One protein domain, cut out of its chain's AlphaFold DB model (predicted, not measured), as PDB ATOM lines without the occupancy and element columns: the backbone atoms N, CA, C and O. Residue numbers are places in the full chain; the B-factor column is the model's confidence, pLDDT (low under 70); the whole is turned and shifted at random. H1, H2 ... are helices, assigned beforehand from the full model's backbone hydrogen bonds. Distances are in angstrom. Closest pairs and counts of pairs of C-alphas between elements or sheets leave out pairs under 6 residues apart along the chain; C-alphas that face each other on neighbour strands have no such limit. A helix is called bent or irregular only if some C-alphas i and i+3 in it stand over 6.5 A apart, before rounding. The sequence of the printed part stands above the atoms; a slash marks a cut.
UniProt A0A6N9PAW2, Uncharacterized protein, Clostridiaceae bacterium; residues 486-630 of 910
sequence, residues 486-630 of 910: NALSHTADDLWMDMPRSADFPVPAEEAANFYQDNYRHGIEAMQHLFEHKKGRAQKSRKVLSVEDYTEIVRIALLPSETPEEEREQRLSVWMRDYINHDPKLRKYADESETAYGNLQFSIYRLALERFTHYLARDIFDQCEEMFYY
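This is residues 486 to 630 of the 910 residues of an uncharacterized protein of Clostridiaceae bacterium (UniProt A0A6N9PAW2). One long helix, H7, is the spine: H1 packs along one side of it and H2 crosses that side, while the hairpin of H4 and H5 stands crosswise on the other side, with H4 packed on H7. H6 folds back near the beginning of H7 and H3 packs on H6; residues 534 to 541 of a long loop stick out, and so does the far end of H7, residues 618 to 628. The printed part has 145 residues with seven named helices, H1 to H7 in chain order, and no named strand: all helix. It is compact, with a radius of gyration of the C-alphas of 16.2 A, and spans 56 by 46 by 26 A.

H7, residues 594 to 628, runs 48.4 A from C-alpha 594 at (181.806, 289.369, 299.325) to C-alpha 628 at (156.456, 295.248, 258.492). It has a kink of 48 degrees near residue 622 and is irregular, with C-alphas 623 and 626 7.8 A apart. H1, residues 486 to 498, is 19.6 A long and begins at C-alpha 486 at (162.302, 300.431, 273.275). H2 is residues 509 to 518, H3 residues 525 to 531, H4 residues 547 to 557 and H6 residues 584 to 590. H5, residues 565 to 582, is 26.0 A long.

H7 is the hub, touching H1, H2, H4 and H6. Residues 602 to 617 of H7 touch H1, opposite ways at a shallow tilt of 29 degrees; the closest C-alphas, of Trp 496 and Arg 606, are 5.3 A apart. Residues 598 to 603 touch H2, about perpendicular at 78 degrees, with the C-alphas of Ala 512 and Asn 599 closest at 5.4 A. Residues 605 to 612 touch H4 at 74 degrees, about perpendicular, with Tyr 550 and Ala 608 closest, their C-alphas 4.6 A apart. H4 and H5 form a helical hairpin, with a shallow tilt of 31 degrees and the C-alphas of Ile 556 and Arg 568 closest at 5.9 A. H5 is close to H7 but not clearly touching. Residues 596 to 600 of H7 touch H6, closest at the C-alphas of Ala 590 and Tyr 597, 4.2 A. H3 touches H6, with the C-alphas of Ala 526 and Leu 586 closest at 5.2 A. H1 and H4 are apart. In H2, H3, H4, H5 and H6 every O i to N i+4 pair is within hydrogen-bond range; in H7 28 of 31 are, and in H1 3 of 9, beside 6 of 10 O i to N i+3 pairs.

The C-alphas farthest apart, of Glu 592 and Tyr 630, are 56.0 A apart. Without the stretches that stand free, residues 534 to 541 and 618 to 630, the body spans 38 by 33 by 28 A. The printed part has no cut. The link from H3 to H4, residues 532 to 546, is long. The mean pLDDT of the printed part is 74.9, and 43 residues are under 70, among them 486 to 495 and 532 to 544.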
ATOM      1  N   ASN A 486     162.538 299.672 272.053       56.25
ATOM      2  CA  ASN A 486     162.302 300.431 273.275       56.25
ATOM      3  C   ASN A 486     161.710 299.524 274.341       56.25
ATOM      4  O   ASN A 486     162.168 299.554 275.475       56.25
ATOM      5  N   ALA A 487     160.734 298.684 273.997       55.84
ATOM      6  CA  ALA A 487     160.226 297.719 274.959       55.84
ATOM      7  C   ALA A 487     161.351 296.778 275.442       55.84
ATOM      8  O   ALA A 487     161.503 296.595 276.646       55.84
ATOM      9  N   LEU A 488     162.232 296.319 274.543       55.84
ATOM     10  CA  LEU A 488     163.426 295.518 274.851       55.84
ATOM     11  C   LEU A 488     164.526 296.257 275.627       55.84
ATOM     12  O   LEU A 488     165.216 295.636 276.428       55.84
ATOM     13  N   SER A 489     164.713 297.560 275.437       56.91
ATOM     14  CA  SER A 489     165.692 298.323 276.217       56.91
ATOM     15  C   SER A 489     165.185 298.586 277.635       56.91
ATOM     16  O   SER A 489     165.931 298.395 278.589       56.91
ATOM     17  N   HIS A 490     163.891 298.892 277.797       58.97
ATOM     18  CA  HIS A 490     163.251 299.020 279.114       58.97
ATOM     19  C   HIS A 490     163.102 297.658 279.821       58.97
ATOM     20  O   HIS A 490     163.053 297.583 281.044       58.97
ATOM     21  N   THR A 491     163.061 296.560 279.059       61.09
ATOM     22  CA  THR A 491     163.048 295.182 279.574       61.09
ATOM     23  C   THR A 491     164.263 294.879 280.437       61.09
ATOM     24  O   THR A 491     164.131 294.274 281.503       61.09
ATOM     25  N   ALA A 492     165.448 295.272 279.958       59.09
ATOM     26  CA  ALA A 492     166.702 295.011 280.646       59.09
ATOM     27  C   ALA A 492     166.798 295.782 281.967       59.09
ATOM     28  O   ALA A 492     167.412 295.261 282.891       59.09
ATOM     29  N   ASP A 493     166.167 296.960 282.064       62.62
ATOM     30  CA  ASP A 493     166.179 297.831 283.247       62.62
ATOM     31  C   ASP A 493     165.309 297.330 284.411       62.62
ATOM     32  O   ASP A 493     165.610 297.657 285.560       62.62
ATOM     33  N   ASP A 494     164.296 296.501 284.142       65.88
ATOM     34  CA  ASP A 494     163.427 295.927 285.179       65.88
ATOM     35  C   ASP A 494     163.824 294.477 285.528       65.88
ATOM     36  O   ASP A 494     163.951 294.131 286.702       65.88
ATOM     37  N   LEU A 495     164.099 293.625 284.526       69.38
ATOM     38  CA  LEU A 495     164.325 292.180 284.733       69.38
ATOM     39  C   LEU A 495     165.639 291.829 285.439       69.38
ATOM     40  O   LEU A 495     165.786 290.718 285.951       69.38
ATOM     41  N   TRP A 496     166.624 292.729 285.458       73.38
ATOM     42  CA  TRP A 496     167.886 292.444 286.143       73.38
ATOM     43  C   TRP A 496     167.694 292.310 287.664       73.38
ATOM     44  O   TRP A 496     168.486 291.631 288.321       73.38
ATOM     45  N   MET A 497     166.637 292.919 288.221       71.75
ATOM     46  CA  MET A 497     166.294 292.806 289.642       71.75
ATOM     47  C   MET A 497     165.836 291.391 290.018       71.75
ATOM     48  O   MET A 497     166.103 290.955 291.143       71.75
ATOM     49  N   ASP A 498     165.257 290.670 289.054       68.00
ATOM     50  CA  ASP A 498     164.776 289.287 289.158       68.00
ATOM     51  C   ASP A 498     165.885 288.259 288.871       68.00
ATOM     52  O   ASP A 498     165.616 287.120 288.490       68.00
ATOM     53  N   MET A 499     167.160 288.649 289.015       73.12
ATOM     54  CA  MET A 499     168.273 287.700 288.980       73.12
ATOM     55  C   MET A 499     167.979 286.537 289.945       73.12
ATOM     56  O   MET A 499     167.676 286.819 291.105       73.12
ATOM     57  N   PRO A 500     168.103 285.266 289.524       69.25
ATOM     58  CA  PRO A 500     167.966 284.127 290.429       69.25
ATOM     59  C   PRO A 500     169.006 284.230 291.558       69.25
ATOM     60  O   PRO A 500     170.208 284.323 291.277       69.25
ATOM     61  N   ARG A 501     168.566 284.283 292.824       64.75
ATOM     62  CA  ARG A 501     169.445 284.493 293.992       64.75
ATOM     63  C   ARG A 501     169.403 283.283 294.901       64.75
ATOM     64  O   ARG A 501     168.348 282.936 295.418       64.75
ATOM     65  N   SER A 502     170.580 282.769 295.241       56.31
ATOM     66  CA  SER A 502     170.696 281.937 296.433       56.31
ATOM     67  C   SER A 502     170.300 282.744 297.677       56.31
ATOM     68  O   SER A 502     170.472 283.966 297.728       56.31
ATOM     69  N   ALA A 503     169.824 282.056 298.717       52.00
ATOM     70  CA  ALA A 503     169.430 282.667 299.991       52.00
ATOM     71  C   ALA A 503     170.547 283.494 300.681       52.00
ATOM     72  O   ALA A 503     170.250 284.287 301.570       52.00
ATOM     73  N   ASP A 504     171.800 283.357 300.230       56.34
ATOM     74  CA  ASP A 504     173.010 283.974 300.788       56.34
ATOM     75  C   ASP A 504     173.615 285.073 299.881       56.34
ATOM     76  O   ASP A 504     174.835 285.223 299.805       56.34
ATOM     77  N   PHE A 505     172.802 285.829 299.131       65.81
ATOM     78  CA  PHE A 505     173.335 286.896 298.272       65.81
ATOM     79  C   PHE A 505     173.731 288.148 299.093       65.81
ATOM     80  O   PHE A 505     172.870 288.734 299.753       65.81
ATOM     81  N   PRO A 506     174.998 288.615 299.048       65.56
ATOM     82  CA  PRO A 506     175.528 289.601 299.999       65.56
ATOM     83  C   PRO A 506     175.150 291.063 299.701       65.56
ATOM     84  O   PRO A 506     175.470 291.941 300.501       65.56
ATOM     85  N   VAL A 507     174.497 291.345 298.566       76.62
ATOM     86  CA  VAL A 507     174.200 292.714 298.106       76.62
ATOM     87  C   VAL A 507     172.709 292.894 297.777       76.62
ATOM     88  O   VAL A 507     172.168 292.143 296.958       76.62
ATOM     89  N   PRO A 508     172.026 293.898 298.360       80.88
ATOM     90  CA  PRO A 508     170.680 294.298 297.955       80.88
ATOM     91  C   PRO A 508     170.634 294.845 296.521       80.88
ATOM     92  O   PRO A 508     171.570 295.489 296.058       80.88
ATOM     93  N   ALA A 509     169.500 294.674 295.831       75.50
ATOM     94  CA  ALA A 509     169.349 295.107 294.435       75.50
ATOM     95  C   ALA A 509     169.640 296.607 294.254       75.50
ATOM     96  O   ALA A 509     170.372 296.997 293.353       75.50
ATOM     97  N   GLU A 510     169.111 297.451 295.143       79.56
ATOM     98  CA  GLU A 510     169.285 298.908 295.083       79.56
ATOM     99  C   GLU A 510     170.760 299.333 295.187       79.56
ATOM    100  O   GLU A 510     171.192 300.246 294.485       79.56
ATOM    101  N   GLU A 511     171.550 298.647 296.017       83.19
ATOM    102  CA  GLU A 511     172.981 298.924 296.170       83.19
ATOM    103  C   GLU A 511     173.756 298.544 294.902       83.19
ATOM    104  O   GLU A 511     174.562 299.335 294.407       83.19
ATOM    105  N   ALA A 512     173.435 297.391 294.310       82.50
ATOM    106  CA  ALA A 512     174.005 296.965 293.036       82.50
ATOM    107  C   ALA A 512     173.610 297.895 291.867       82.50
ATOM    108  O   ALA A 512     174.427 298.150 290.977       82.50
ATOM    109  N   ALA A 513     172.388 298.447 291.879       80.31
ATOM    110  CA  ALA A 513     171.929 299.418 290.880       80.31
ATOM    111  C   ALA A 513     172.774 300.695 290.905       80.31
ATOM    112  O   ALA A 513     173.268 301.134 289.862       80.31
ATOM    113  N   ASN A 514     172.952 301.265 292.103       84.56
ATOM    114  CA  ASN A 514     173.745 302.474 292.311       84.56
ATOM    115  C   ASN A 514     175.202 302.224 291.915       84.56
ATOM    116  O   ASN A 514     175.778 303.001 291.159       84.56
ATOM    117  N   PHE A 515     175.762 301.080 292.320       86.25
ATOM    118  CA  PHE A 515     177.115 300.687 291.944       86.25
ATOM    119  C   PHE A 515     177.316 300.640 290.421       86.25
ATOM    120  O   PHE A 515     178.301 301.187 289.914       86.25
ATOM    121  N   TYR A 516     176.389 300.020 289.684       82.25
ATOM    122  CA  TYR A 516     176.454 299.929 288.224       82.25
ATOM    123  C   TYR A 516     176.397 301.311 287.555       82.25
ATOM    124  O   TYR A 516     177.181 301.583 286.643       82.25
ATOM    125  N   GLN A 517     175.503 302.191 288.022       80.31
ATOM    126  CA  GLN A 517     175.325 303.541 287.475       80.31
ATOM    127  C   GLN A 517     176.508 304.466 287.785       80.31
ATOM    128  O   GLN A 517     177.048 305.093 286.872       80.31
ATOM    129  N   ASP A 518     176.961 304.503 289.038       80.56
ATOM    130  CA  ASP A 518     178.053 305.377 289.490       80.56
ATOM    131  C   ASP A 518     179.389 305.028 288.823       80.56
ATOM    132  O   ASP A 518     180.263 305.882 288.652       80.56
ATOM    133  N   ASN A 519     179.547 303.770 288.403       76.44
ATOM    134  CA  ASN A 519     180.753 303.280 287.747       76.44
ATOM    135  C   ASN A 519     180.615 303.147 286.223       76.44
ATOM    136  O   ASN A 519     181.540 302.658 285.562       76.44
ATOM    137  N   TYR A 520     179.508 303.624 285.644       64.44
ATOM    138  CA  TYR A 520     179.269 303.596 284.206       64.44
ATOM    139  C   TYR A 520     180.289 304.500 283.483       64.44
ATOM    140  O   TYR A 520     180.304 305.722 283.633       64.44
ATOM    141  N   ARG A 521     181.183 303.891 282.689       58.66
ATOM    142  CA  ARG A 521     182.236 304.519 281.845       58.66
ATOM    143  C   ARG A 521     183.427 305.188 282.554       58.66
ATOM    144  O   ARG A 521     184.497 305.252 281.946       58.66
ATOM    145  N   HIS A 522     183.294 305.661 283.794       58.78
ATOM    146  CA  HIS A 522     184.364 306.385 284.513       58.78
ATOM    147  C   HIS A 522     184.655 305.867 285.932       58.78
ATOM    148  O   HIS A 522     185.349 306.536 286.696       58.78
ATOM    149  N   GLY A 523     184.168 304.671 286.265       66.38
ATOM    150  CA  GLY A 523     184.371 304.040 287.569       66.38
ATOM    151  C   GLY A 523     185.666 303.239 287.717       66.38
ATOM    152  O   GLY A 523     186.680 303.512 287.069       66.38
ATOM    153  N   ILE A 524     185.603 302.221 288.575       79.06
ATOM    154  CA  ILE A 524     186.691 301.283 288.896       79.06
ATOM    155  C   ILE A 524     187.192 300.458 287.689       79.06
ATOM    156  O   ILE A 524     186.463 300.217 286.726       79.06
ATOM    157  N   GLU A 525     188.437 299.969 287.762       79.81
ATOM    158  CA  GLU A 525     189.119 299.242 286.672       79.81
ATOM    159  C   GLU A 525     188.341 298.007 286.176       79.81
ATOM    160  O   GLU A 525     188.282 297.761 284.970       79.81
ATOM    161  N   ALA A 526     187.700 297.262 287.084       80.94
ATOM    162  CA  ALA A 526     186.890 296.093 286.740       80.94
ATOM    163  C   ALA A 526     185.665 296.464 285.879       80.94
ATOM    164  O   ALA A 526     185.404 295.822 284.864       80.94
ATOM    165  N   MET A 527     184.967 297.555 286.213       81.12
ATOM    166  CA  MET A 527     183.824 298.041 285.430       81.12
ATOM    167  C   MET A 527     184.272 298.629 284.091       81.12
ATOM    168  O   MET A 527     183.661 298.357 283.060       81.12
ATOM    169  N   GLN A 528     185.389 299.364 284.060       76.12
ATOM    170  CA  GLN A 528     185.974 299.844 282.800       76.12
ATOM    171  C   GLN A 528     186.307 298.693 281.845       76.12
ATOM    172  O   GLN A 528     186.109 298.833 280.639       76.12
ATOM    173  N   HIS A 529     186.790 297.569 282.382       78.06
ATOM    174  CA  HIS A 529     187.048 296.364 281.606       78.06
ATOM    175  C   HIS A 529     185.750 295.745 281.054       78.06
ATOM    176  O   HIS A 529     185.675 295.458 279.864       78.06
ATOM    177  N   LEU A 530     184.693 295.622 281.864       76.31
ATOM    178  CA  LEU A 530     183.395 295.107 281.399       76.31
ATOM    179  C   LEU A 530     182.769 295.969 280.279       76.31
ATOM    180  O   LEU A 530     182.173 295.431 279.339       76.31
ATOM    181  N   PHE A 531     182.939 297.294 280.345       71.94
ATOM    182  CA  PHE A 531     182.323 298.258 279.419       71.94
ATOM    183  C   PHE A 531     183.178 298.674 278.204       71.94
ATOM    184  O   PHE A 531     182.683 299.455 277.395       71.94
ATOM    185  N   GLU A 532     184.435 298.225 278.080       64.06
ATOM    186  CA  GLU A 532     185.489 298.802 277.215       64.06
ATOM    187  C   GLU A 532     185.027 299.581 275.954       64.06
ATOM    188  O   GLU A 532     184.735 299.013 274.904       64.06
ATOM    189  N   HIS A 533     185.129 300.918 276.025       47.84
ATOM    190  CA  HIS A 533     185.377 301.809 274.887       47.84
ATOM    191  C   HIS A 533     186.711 302.525 275.126       47.84
ATOM    192  O   HIS A 533     186.794 303.465 275.920       47.84
ATOM    193  N   LYS A 534     187.777 302.144 274.412       39.03
ATOM    194  CA  LYS A 534     188.917 303.060 274.265       39.03
ATOM    195  C   LYS A 534     188.506 304.192 273.326       39.03
ATOM    196  O   LYS A 534     187.991 303.944 272.237       39.03
ATOM    197  N   LYS A 535     188.753 305.440 273.739       38.19
ATOM    198  CA  LYS A 535     188.709 306.606 272.845       38.19
ATOM    199  C   LYS A 535     189.602 306.315 271.630       38.19
ATOM    200  O   LYS A 535     190.818 306.240 271.774       38.19
ATOM    201  N   GLY A 536     188.990 306.153 270.459       40.22
ATOM    202  CA  GLY A 536     189.678 305.914 269.189       40.22
ATOM    203  C   GLY A 536     189.599 304.461 268.714       40.22
ATOM    204  O   GLY A 536     190.215 303.588 269.307       40.22
ATOM    205  N   ARG A 537     188.861 304.263 267.607       34.62
ATOM    206  CA  ARG A 537     188.657 303.026 266.818       34.62
ATOM    207  C   ARG A 537     188.389 301.758 267.640       34.62
ATOM    208  O   ARG A 537     189.300 301.184 268.225       34.62
ATOM    209  N   ALA A 538     187.150 301.266 267.566       37.75
ATOM    210  CA  ALA A 538     186.764 299.947 268.060       37.75
ATOM    211  C   ALA A 538     187.805 298.889 267.646       37.75
ATOM    212  O   ALA A 538     188.041 298.653 266.455       37.75
ATOM    213  N   GLN A 539     188.482 298.282 268.624       36.66
ATOM    214  CA  GLN A 539     189.314 297.111 268.369       36.66
ATOM    215  C   GLN A 539     188.369 295.972 267.989       36.66
ATOM    216  O   GLN A 539     187.674 295.424 268.836       36.66
ATOM    217  N   LYS A 540     188.347 295.628 266.697       38.03
ATOM    218  CA  LYS A 540     187.450 294.652 266.052       38.03
ATOM    219  C   LYS A 540     187.474 293.216 266.619       38.03
ATOM    220  O   LYS A 540     186.916 292.335 265.979       38.03
ATOM    221  N   SER A 541     188.135 292.921 267.741       38.84
ATOM    222  CA  SER A 541     188.451 291.531 268.102       38.84
ATOM    223  C   SER A 541     188.260 291.092 269.553       38.84
ATOM    224  O   SER A 541     188.504 289.915 269.809       38.84
ATOM    225  N   ARG A 542     187.800 291.925 270.499       45.06
ATOM    226  CA  ARG A 542     187.480 291.439 271.861       45.06
ATOM    227  C   ARG A 542     186.304 292.186 272.491       45.06
ATOM    228  O   ARG A 542     186.502 293.164 273.201       45.06
ATOM    229  N   LYS A 543     185.075 291.710 272.264       54.28
ATOM    230  CA  LYS A 543     183.976 291.988 273.204       54.28
ATOM    231  C   LYS A 543     184.268 291.172 274.469       54.28
ATOM    232  O   LYS A 543     184.483 289.973 274.347       54.28
ATOM    233  N   VAL A 544     184.335 291.821 275.635       68.56
ATOM    234  CA  VAL A 544     184.705 291.172 276.913       68.56
ATOM    235  C   VAL A 544     183.683 290.103 277.325       68.56
ATOM    236  O   VAL A 544     184.083 288.988 277.617       68.56
ATOM    237  N   LEU A 545     182.380 290.395 277.201       77.00
ATOM    238  CA  LEU A 545     181.317 289.383 277.106       77.00
ATOM    239  C   LEU A 545     181.006 289.075 275.632       77.00
ATOM    240  O   LEU A 545     180.573 289.979 274.900       77.00
ATOM    241  N   SER A 546     181.205 287.832 275.200       79.44
ATOM    242  CA  SER A 546     180.878 287.374 273.845       79.44
ATOM    243  C   SER A 546     179.375 287.111 273.662       79.44
ATOM    244  O   SER A 546     178.612 287.114 274.627       79.44
ATOM    245  N   VAL A 547     178.949 286.876 272.412       80.12
ATOM    246  CA  VAL A 547     177.558 286.497 272.086       80.12
ATOM    247  C   VAL A 547     177.148 285.205 272.778       80.12
ATOM    248  O   VAL A 547     176.029 285.090 273.273       80.12
ATOM    249  N   GLU A 548     178.072 284.252 272.841       84.25
ATOM    250  CA  GLU A 548     177.878 282.957 273.485       84.25
ATOM    251  C   GLU A 548     177.672 283.130 274.997       84.25
ATOM    252  O   GLU A 548     176.736 282.557 275.551       84.25
ATOM    253  N   ASP A 549     178.460 284.004 275.632       86.12
ATOM    254  CA  ASP A 549     178.407 284.244 277.079       86.12
ATOM    255  C   ASP A 549     177.063 284.824 277.528       86.12
ATOM    256  O   ASP A 549     176.397 284.264 278.400       86.12
ATOM    257  N   TYR A 550     176.624 285.938 276.923       86.25
ATOM    258  CA  TYR A 550     175.369 286.563 277.352       86.25
ATOM    259  C   TYR A 550     174.144 285.723 276.965       86.25
ATOM    260  O   TYR A 550     173.146 285.741 277.683       86.25
ATOM    261  N   THR A 551     174.211 284.955 275.871       86.31
ATOM    262  CA  THR A 551     173.128 284.038 275.478       86.31
ATOM    263  C   THR A 551     172.993 282.902 276.487       86.31
ATOM    264  O   THR A 551     171.875 282.544 276.854       86.31
ATOM    265  N   GLU A 552     174.110 282.359 276.978       87.81
ATOM    266  CA  GLU A 552     174.099 281.289 277.976       87.81
ATOM    267  C   GLU A 552     173.541 281.765 279.322       87.81
ATOM    268  O   GLU A 552     172.688 281.090 279.901       87.81
ATOM    269  N   ILE A 553     173.954 282.950 279.787       88.62
ATOM    270  CA  ILE A 553     173.433 283.555 281.022       88.62
ATOM    271  C   ILE A 553     171.909 283.704 280.955       88.62
ATOM    272  O   ILE A 553     171.199 283.254 281.857       88.62
ATOM    273  N   VAL A 554     171.394 284.285 279.867       87.12
ATOM    274  CA  VAL A 554     169.949 284.486 279.683       87.12
ATOM    275  C   VAL A 554     169.211 283.157 279.532       87.12
ATOM    276  O   VAL A 554     168.118 283.000 280.081       87.12
ATOM    277  N   ARG A 555     169.808 282.170 278.854       87.31
ATOM    278  CA  ARG A 555     169.236 280.825 278.720       87.31
ATOM    279  C   ARG A 555     169.047 280.143 280.070       87.31
ATOM    280  O   ARG A 555     168.013 279.520 280.282       87.31
ATOM    281  N   ILE A 556     170.032 280.246 280.962       86.19
ATOM    282  CA  ILE A 556     169.945 279.656 282.303       86.19
ATOM    283  C   ILE A 556     168.904 280.402 283.147       86.19
ATOM    284  O   ILE A 556     168.113 279.759 283.834       86.19
ATOM    285  N   ALA A 557     168.899 281.737 283.094       82.44
ATOM    286  CA  ALA A 557     168.114 282.558 284.012       82.44
ATOM    287  C   ALA A 557     166.640 282.740 283.606       82.44
ATOM    288  O   ALA A 557     165.763 282.660 284.460       82.44
ATOM    289  N   LEU A 558     166.350 282.985 282.322       80.25
ATOM    290  CA  LEU A 558     165.056 283.537 281.892       80.25
ATOM    291  C   LEU A 558     164.307 282.703 280.849       80.25
ATOM    292  O   LEU A 558     163.090 282.853 280.719       80.25
ATOM    293  N   LEU A 559     164.987 281.835 280.097       80.06
ATOM    294  CA  LEU A 559     164.313 281.012 279.089       80.06
ATOM    295  C   LEU A 559     163.625 279.783 279.719       80.06
ATOM    296  O   LEU A 559     164.090 279.273 280.743       80.06
ATOM    297  N   PRO A 560     162.511 279.294 279.134       72.12
ATOM    298  CA  PRO A 560     161.810 278.115 279.638       72.12
ATOM    299  C   PRO A 560     162.729 276.888 279.691       72.12
ATOM    300  O   PRO A 560     163.424 276.586 278.720       72.12
ATOM    301  N   SER A 561     162.710 276.166 280.812       74.00
ATOM    302  CA  SER A 561     163.485 274.941 281.013       74.00
ATOM    303  C   SER A 561     162.712 273.947 281.875       74.00
ATOM    304  O   SER A 561     161.988 274.346 282.783       74.00
ATOM    305  N   GLU A 562     162.901 272.653 281.616       75.31
ATOM    306  CA  GLU A 562     162.424 271.572 282.494       75.31
ATOM    307  C   GLU A 562     163.267 271.456 283.780       75.31
ATOM    308  O   GLU A 562     162.893 270.751 284.715       75.31
ATOM    309  N   THR A 563     164.414 272.141 283.834       75.94
ATOM    310  CA  THR A 563     165.317 272.148 284.989       75.94
ATOM    311  C   THR A 563     164.705 272.917 286.172       75.94
ATOM    312  O   THR A 563     164.308 274.073 285.985       75.94
ATOM    313  N   PRO A 564     164.689 272.344 287.393       81.00
ATOM    314  CA  PRO A 564     164.237 273.035 288.601       81.00
ATOM    315  C   PRO A 564     164.974 274.358 288.850       81.00
ATOM    316  O   PRO A 564     166.143 274.513 288.495       81.00
ATOM    317  N   GLU A 565     164.298 275.317 289.482       76.81
ATOM    318  CA  GLU A 565     164.829 276.660 289.761       76.81
ATOM    319  C   GLU A 565     166.134 276.638 290.570       76.81
ATOM    320  O   GLU A 565     167.119 277.233 290.138       76.81
ATOM    321  N   GLU A 566     166.195 275.845 291.644       79.00
ATOM    322  CA  GLU A 566     167.397 275.691 292.482       79.00
ATOM    323  C   GLU A 566     168.625 275.207 291.685       79.00
ATOM    324  O   GLU A 566     169.752 275.652 291.903       79.00
ATOM    325  N   GLU A 567     168.427 274.303 290.720       82.12
ATOM    326  CA  GLU A 567     169.516 273.796 289.880       82.12
ATOM    327  C   GLU A 567     169.966 274.851 288.853       82.12
ATOM    328  O   GLU A 567     171.158 274.960 288.546       82.12
ATOM    329  N   ARG A 568     169.045 275.686 288.354       81.94
ATOM    330  CA  ARG A 568     169.380 276.821 287.475       81.94
ATOM    331  C   ARG A 568     170.183 277.890 288.216       81.94
ATOM    332  O   ARG A 568     171.192 278.354 287.682       81.94
ATOM    333  N   GLU A 569     169.803 278.213 289.451       82.81
ATOM    334  CA  GLU A 569     170.547 279.129 290.327       82.81
ATOM    335  C   GLU A 569     171.983 278.660 290.569       82.81
ATOM    336  O   GLU A 569     172.937 279.439 290.444       82.81
ATOM    337  N   GLN A 570     172.158 277.367 290.856       84.19
ATOM    338  CA  GLN A 570     173.482 276.774 291.042       84.19
ATOM    339  C   GLN A 570     174.319 276.852 289.764       84.19
ATOM    340  O   GLN A 570     175.483 277.258 289.814       84.19
ATOM    341  N   ARG A 571     173.735 276.520 288.606       86.06
ATOM    342  CA  ARG A 571     174.427 276.602 287.310       86.06
ATOM    343  C   ARG A 571     174.868 278.025 286.977       86.06
ATOM    344  O   ARG A 571     176.017 278.211 286.578       86.06
ATOM    345  N   LEU A 572     173.997 279.017 287.169       87.69
ATOM    346  CA  LEU A 572     174.329 280.424 286.932       87.69
ATOM    347  C   LEU A 572     175.448 280.895 287.870       87.69
ATOM    348  O   LEU A 572     176.392 281.555 287.435       87.69
ATOM    349  N   SER A 573     175.380 280.503 289.144       85.25
ATOM    350  CA  SER A 573     176.393 280.845 290.146       85.25
ATOM    351  C   SER A 573     177.771 280.268 289.814       85.25
ATOM    352  O   SER A 573     178.776 280.965 289.960       85.25
ATOM    353  N   VAL A 574     177.829 279.014 289.346       87.94
ATOM    354  CA  VAL A 574     179.075 278.374 288.891       87.94
ATOM    355  C   VAL A 574     179.626 279.089 287.659       87.94
ATOM    356  O   VAL A 574     180.801 279.448 287.647       87.94
ATOM    357  N   TRP A 575     178.773 279.378 286.673       91.12
ATOM    358  CA  TRP A 575     179.177 280.079 285.454       91.12
ATOM    359  C   TRP A 575     179.804 281.448 285.762       91.12
ATOM    360  O   TRP A 575     180.909 281.747 285.312       91.12
ATOM    361  N   MET A 576     179.135 282.259 286.593       88.94
ATOM    362  CA  MET A 576     179.613 283.597 286.968       88.94
ATOM    363  C   MET A 576     180.953 283.536 287.703       88.94
ATOM    364  O   MET A 576     181.839 284.351 287.449       88.94
ATOM    365  N   ARG A 577     181.120 282.548 288.592       88.19
ATOM    366  CA  ARG A 577     182.373 282.324 289.317       88.19
ATOM    367  C   ARG A 577     183.519 282.005 288.361       88.19
ATOM    368  O   ARG A 577     184.597 282.580 288.496       88.19
ATOM    369  N   ASP A 578     183.295 281.099 287.415       89.88
ATOM    370  CA  ASP A 578     184.318 280.682 286.457       89.88
ATOM    371  C   ASP A 578     184.724 281.841 285.540       89.88
ATOM    372  O   ASP A 578     185.918 282.078 285.344       89.88
ATOM    373  N   TYR A 579     183.749 282.624 285.065       88.69
ATOM    374  CA  TYR A 579     183.993 283.815 284.252       88.69
ATOM    375  C   TYR A 579     184.810 284.880 285.005       88.69
ATOM    376  O   TYR A 579     185.836 285.344 284.504       88.69
ATOM    377  N   ILE A 580     184.413 285.226 286.239       89.38
ATOM    378  CA  ILE A 580     185.130 286.209 287.075       89.38
ATOM    379  C   ILE A 580     186.558 285.737 287.377       89.38
ATOM    380  O   ILE A 580     187.493 286.532 287.309       89.38
ATOM    381  N   ASN A 581     186.747 284.450 287.677       88.31
ATOM    382  CA  ASN A 581     188.062 283.890 288.003       88.31
ATOM    383  C   ASN A 581     189.008 283.800 286.801       88.31
ATOM    384  O   ASN A 581     190.228 283.737 286.996       88.31
ATOM    385  N   HIS A 582     188.467 283.764 285.582       87.00
ATOM    386  CA  HIS A 582     189.254 283.701 284.357       87.00
ATOM    387  C   HIS A 582     189.936 285.038 284.030       87.00
ATOM    388  O   HIS A 582     191.045 285.033 283.493       87.00
ATOM    389  N   ASP A 583     189.318 286.174 284.382       85.75
ATOM    390  CA  ASP A 583     189.888 287.501 284.136       85.75
ATOM    391  C   ASP A 583     190.627 288.067 285.370       85.75
ATOM    392  O   ASP A 583     190.024 288.267 286.429       85.75
ATOM    393  N   PRO A 584     191.930 288.400 285.261       85.19
ATOM    394  CA  PRO A 584     192.711 288.904 286.390       85.19
ATOM    395  C   PRO A 584     192.194 290.216 286.998       85.19
ATOM    396  O   PRO A 584     192.406 290.445 288.191       85.19
ATOM    397  N   LYS A 585     191.559 291.095 286.209       86.44
ATOM    398  CA  LYS A 585     191.038 292.384 286.694       86.44
ATOM    399  C   LYS A 585     189.730 292.194 287.447       86.44
ATOM    400  O   LYS A 585     189.552 292.815 288.493       86.44
ATOM    401  N   LEU A 586     188.847 291.329 286.942       88.81
ATOM    402  CA  LEU A 586     187.596 290.988 287.623       88.81
ATOM    403  C   LEU A 586     187.877 290.236 288.923       88.81
ATOM    404  O   LEU A 586     187.384 290.639 289.975       88.81
ATOM    405  N   ARG A 587     188.742 289.216 288.874       90.00
ATOM    406  CA  ARG A 587     189.149 288.441 290.051       90.00
ATOM    407  C   ARG A 587     189.742 289.320 291.150       90.00
ATOM    408  O   ARG A 587     189.362 289.190 292.306       90.00
ATOM    409  N   LYS A 588     190.645 290.240 290.793       90.94
ATOM    410  CA  LYS A 588     191.281 291.136 291.768       90.94
ATOM    411  C   LYS A 588     190.255 291.951 292.559       90.94
ATOM    412  O   LYS A 588     190.443 292.109 293.757       90.94
ATOM    413  N   TYR A 589     189.213 292.458 291.898       89.56
ATOM    414  CA  TYR A 589     188.154 293.223 292.557       89.56
ATOM    415  C   TYR A 589     187.196 292.317 293.346       89.56
ATOM    416  O   TYR A 589     186.832 292.637 294.472       89.56
ATOM    417  N   ALA A 590     186.838 291.154 292.795       88.94
ATOM    418  CA  ALA A 590     186.029 290.146 293.483       88.94
ATOM    419  C   ALA A 590     186.641 289.682 294.816       88.94
ATOM    420  O   ALA A 590     185.913 289.508 295.791       88.94
ATOM    421  N   ASP A 591     187.965 289.520 294.872       91.12
ATOM    422  CA  ASP A 591     188.689 289.074 296.068       91.12
ATOM    423  C   ASP A 591     188.739 290.152 297.186       91.12
ATOM    424  O   ASP A 591     189.168 289.854 298.301       91.12
ATOM    425  N   GLU A 592     188.307 291.398 296.928       90.12
ATOM    426  CA  GLU A 592     188.325 292.486 297.925       90.12
ATOM    427  C   GLU A 592     187.275 292.296 299.032       90.12
ATOM    428  O   GLU A 592     187.527 292.645 300.187       90.12
ATOM    429  N   SER A 593     186.090 291.772 298.694       87.44
ATOM    430  CA  SER A 593     185.008 291.474 299.647       87.44
ATOM    431  C   SER A 593     183.879 290.668 298.996       87.44
ATOM    432  O   SER A 593     183.695 290.709 297.779       87.44
ATOM    433  N   GLU A 594     183.040 290.015 299.808       85.62
ATOM    434  CA  GLU A 594     181.806 289.369 299.325       85.62
ATOM    435  C   GLU A 594     180.853 290.369 298.643       85.62
ATOM    436  O   GLU A 594     180.220 290.037 297.642       85.62
ATOM    437  N   THR A 595     180.807 291.619 299.115       86.31
ATOM    438  CA  THR A 595     180.035 292.710 298.499       86.31
ATOM    439  C   THR A 595     180.567 293.064 297.105       86.31
ATOM    440  O   THR A 595     179.786 293.230 296.169       86.31
ATOM    441  N   ALA A 596     181.891 293.136 296.926       86.12
ATOM    442  CA  ALA A 596     182.513 293.400 295.624       86.12
ATOM    443  C   ALA A 596     182.233 292.269 294.619       86.12
ATOM    444  O   ALA A 596     181.897 292.534 293.462       86.12
ATOM    445  N   TYR A 597     182.291 291.015 295.078       87.94
ATOM    446  CA  TYR A 597     181.894 289.854 294.283       87.94
ATOM    447  C   TYR A 597     180.409 289.909 293.883       87.94
ATOM    448  O   TYR A 597     180.091 289.768 292.701       87.94
ATOM    449  N   GLY A 598     179.504 290.200 294.825       85.81
ATOM    450  CA  GLY A 598     178.070 290.339 294.545       85.81
ATOM    451  C   GLY A 598     177.750 291.473 293.562       85.81
ATOM    452  O   GLY A 598     176.963 291.284 292.632       85.81
ATOM    453  N   ASN A 599     178.422 292.622 293.692       87.69
ATOM    454  CA  ASN A 599     178.305 293.747 292.757       87.69
ATOM    455  C   ASN A 599     178.760 293.383 291.336       87.69
ATOM    456  O   ASN A 599     178.119 293.782 290.358       87.69
ATOM    457  N   LEU A 600     179.838 292.600 291.197       88.06
ATOM    458  CA  LEU A 600     180.285 292.097 289.896       88.06
ATOM    459  C   LEU A 600     179.287 291.124 289.277       88.06
ATOM    460  O   LEU A 600     178.990 291.257 288.092       88.06
ATOM    461  N   GLN A 601     178.758 290.176 290.054       87.62
ATOM    462  CA  GLN A 601     177.761 289.223 289.560       87.62
ATOM    463  C   GLN A 601     176.522 289.947 289.016       87.62
ATOM    464  O   GLN A 601     176.093 289.662 287.896       87.62
ATOM    465  N   PHE A 602     176.014 290.944 289.748       86.12
ATOM    466  CA  PHE A 602     174.915 291.791 289.280       86.12
ATOM    467  C   PHE A 602     175.265 292.578 288.022       86.12
ATOM    468  O   PHE A 602     174.476 292.625 287.081       86.12
ATOM    469  N   SER A 603     176.452 293.182 287.989       87.00
ATOM    470  CA  SER A 603     176.890 293.993 286.853       87.00
ATOM    471  C   SER A 603     177.042 293.156 285.583       87.00
ATOM    472  O   SER A 603     176.635 293.594 284.511       87.00
ATOM    473  N   ILE A 604     177.584 291.940 285.700       88.19
ATOM    474  CA  ILE A 604     177.708 290.993 284.586       88.19
ATOM    475  C   ILE A 604     176.324 290.532 284.122       88.19
ATOM    476  O   ILE A 604     176.070 290.528 282.920       88.19
ATOM    477  N   TYR A 605     175.426 290.188 285.050       87.19
ATOM    478  CA  TYR A 605     174.063 289.773 284.716       87.19
ATOM    479  C   TYR A 605     173.287 290.884 283.997       87.19
ATOM    480  O   TYR A 605     172.750 290.660 282.912       87.19
ATOM    481  N   ARG A 606     173.300 292.107 284.541       85.38
ATOM    482  CA  ARG A 606     172.667 293.275 283.918       85.38
ATOM    483  C   ARG A 606     173.257 293.569 282.538       85.38
ATOM    484  O   ARG A 606     172.508 293.711 281.577       85.38
ATOM    485  N   LEU A 607     174.584 293.575 282.411       83.19
ATOM    486  CA  LEU A 607     175.256 293.791 281.128       83.19
ATOM    487  C   LEU A 607     174.914 292.696 280.104       83.19
ATOM    488  O   LEU A 607     174.786 292.982 278.913       83.19
ATOM    489  N   ALA A 608     174.766 291.446 280.546       85.75
ATOM    490  CA  ALA A 608     174.340 290.346 279.692       85.75
ATOM    491  C   ALA A 608     172.898 290.529 279.208       85.75
ATOM    492  O   ALA A 608     172.642 290.324 278.025       85.75
ATOM    493  N   LEU A 609     171.980 290.977 280.071       82.12
ATOM    494  CA  LEU A 609     170.602 291.301 279.684       82.12
ATOM    495  C   LEU A 609     170.539 292.467 278.695       82.12
ATOM    496  O   LEU A 609     169.870 292.352 277.670       82.12
ATOM    497  N   GLU A 610     171.269 293.555 278.946       76.94
ATOM    498  CA  GLU A 610     171.368 294.693 278.019       76.94
ATOM    499  C   GLU A 610     171.898 294.222 276.651       76.94
ATOM    500  O   GLU A 610     171.277 294.449 275.614       76.94
ATOM    501  N   ARG A 611     173.000 293.461 276.616       78.38
ATOM    502  CA  ARG A 611     173.560 292.942 275.352       78.38
ATOM    503  C   ARG A 611     172.647 291.936 274.655       78.38
ATOM    504  O   ARG A 611     172.546 291.972 273.428       78.38
ATOM    505  N   PHE A 612     171.993 291.050 275.405       80.81
ATOM    506  CA  PHE A 612     171.093 290.051 274.840       80.81
ATOM    507  C   PHE A 612     169.822 290.689 274.288       80.81
ATOM    508  O   PHE A 612     169.414 290.331 273.195       80.81
ATOM    509  N   THR A 613     169.217 291.654 274.984       75.44
ATOM    510  CA  THR A 613     168.036 292.380 274.482       75.44
ATOM    511  C   THR A 613     168.358 293.150 273.202       75.44
ATOM    512  O   THR A 613     167.587 293.076 272.247       75.44
ATOM    513  N   HIS A 614     169.534 293.783 273.118       72.06
ATOM    514  CA  HIS A 614     170.024 294.382 271.873       72.06
ATOM    515  C   HIS A 614     170.221 293.349 270.756       72.06
ATOM    516  O   HIS A 614     169.780 293.565 269.626       72.06
ATOM    517  N   TYR A 615     170.856 292.216 271.063       76.06
ATOM    518  CA  TYR A 615     171.033 291.115 270.114       76.06
ATOM    519  C   TYR A 615     169.689 290.560 269.622       76.06
ATOM    520  O   TYR A 615     169.502 290.392 268.421       76.06
ATOM    521  N   LEU A 616     168.749 290.324 270.538       75.81
ATOM    522  CA  LEU A 616     167.420 289.785 270.273       75.81
ATOM    523  C   LEU A 616     166.591 290.747 269.424       75.81
ATOM    524  O   LEU A 616     165.970 290.313 268.458       75.81
ATOM    525  N   ALA A 617     166.620 292.047 269.741       71.69
ATOM    526  CA  ALA A 617     165.976 293.084 268.940       71.69
ATOM    527  C   ALA A 617     166.480 293.027 267.497       71.69
ATOM    528  O   ALA A 617     165.683 292.953 266.564       71.69
ATOM    529  N   ARG A 618     167.808 293.001 267.323       70.25
ATOM    530  CA  ARG A 618     168.423 292.947 265.999       70.25
ATOM    531  C   ARG A 618     168.049 291.672 265.257       70.25
ATOM    532  O   ARG A 618     167.609 291.750 264.128       70.25
ATOM    533  N   ASP A 619     168.167 290.509 265.888       74.12
ATOM    534  CA  ASP A 619     167.876 289.239 265.217       74.12
ATOM    535  C   ASP A 619     166.389 289.115 264.837       74.12
ATOM    536  O   ASP A 619     166.067 288.641 263.752       74.12
ATOM    537  N   ILE A 620     165.469 289.608 265.678       72.81
ATOM    538  CA  ILE A 620     164.045 289.706 265.322       72.81
ATOM    539  C   ILE A 620     163.872 290.612 264.098       72.81
ATOM    540  O   ILE A 620     163.213 290.204 263.147       72.81
ATOM    541  N   PHE A 621     164.488 291.797 264.084       69.94
ATOM    542  CA  PHE A 621     164.438 292.705 262.934       69.94
ATOM    543  C   PHE A 621     164.976 292.055 261.665       69.94
ATOM    544  O   PHE A 621     164.247 291.956 260.680       69.94
ATOM    545  N   ASP A 622     166.201 291.532 261.716       68.56
ATOM    546  CA  ASP A 622     166.876 290.873 260.600       68.56
ATOM    547  C   ASP A 622     165.976 289.778 259.980       68.56
ATOM    548  O   ASP A 622     165.977 289.580 258.761       68.56
ATOM    549  N   GLN A 623     165.177 289.085 260.802       70.56
ATOM    550  CA  GLN A 623     164.308 287.985 260.374       70.56
ATOM    551  C   GLN A 623     162.892 288.399 259.951       70.56
ATOM    552  O   GLN A 623     162.325 287.762 259.059       70.56
ATOM    553  N   CYS A 624     162.295 289.419 260.575       67.44
ATOM    554  CA  CYS A 624     160.885 289.768 260.381       67.44
ATOM    555  C   CYS A 624     160.652 291.164 259.792       67.44
ATOM    556  O   CYS A 624     159.504 291.571 259.646       67.44
ATOM    557  N   GLU A 625     161.689 291.909 259.416       66.94
ATOM    558  CA  GLU A 625     161.533 293.253 258.850       66.94
ATOM    559  C   GLU A 625     160.640 293.275 257.599       66.94
ATOM    560  O   GLU A 625     159.782 294.144 257.468       66.94
ATOM    561  N   GLU A 626     160.784 292.292 256.699       65.12
ATOM    562  CA  GLU A 626     159.956 292.205 255.483       65.12
ATOM    563  C   GLU A 626     158.453 292.103 255.806       65.12
ATOM    564  O   GLU A 626     157.625 292.552 255.014       65.12
ATOM    565  N   MET A 627     158.096 291.588 256.988       66.62
ATOM    566  CA  MET A 627     156.720 291.520 257.485       66.62
ATOM    567  C   MET A 627     156.123 292.913 257.729       66.62
ATOM    568  O   MET A 627     154.960 293.131 257.417       66.62
ATOM    569  N   PHE A 628     156.913 293.870 258.236       64.25
ATOM    570  CA  PHE A 628     156.456 295.248 258.492       64.25
ATOM    571  C   PHE A 628     156.208 296.050 257.210       64.25
ATOM    572  O   PHE A 628     155.600 297.119 257.254       64.25
ATOM    573  N   TYR A 629     156.680 295.531 256.080       67.50
ATOM    574  CA  TYR A 629     156.513 296.104 254.751       67.50
ATOM    575  C   TYR A 629     155.519 295.335 253.883       67.50
ATOM    576  O   TYR A 629     155.315 295.691 252.719       67.50
ATOM    577  N   TYR A 630     154.930 294.267 254.425       72.50
ATOM    578  CA  TYR A 630     153.892 293.512 253.756       72.50
ATOM    579  C   TYR A 630     152.539 294.155 254.074       72.50
ATOM    580  O   TYR A 630     152.161 294.188 255.244       72.50
TER     581      TYR A 630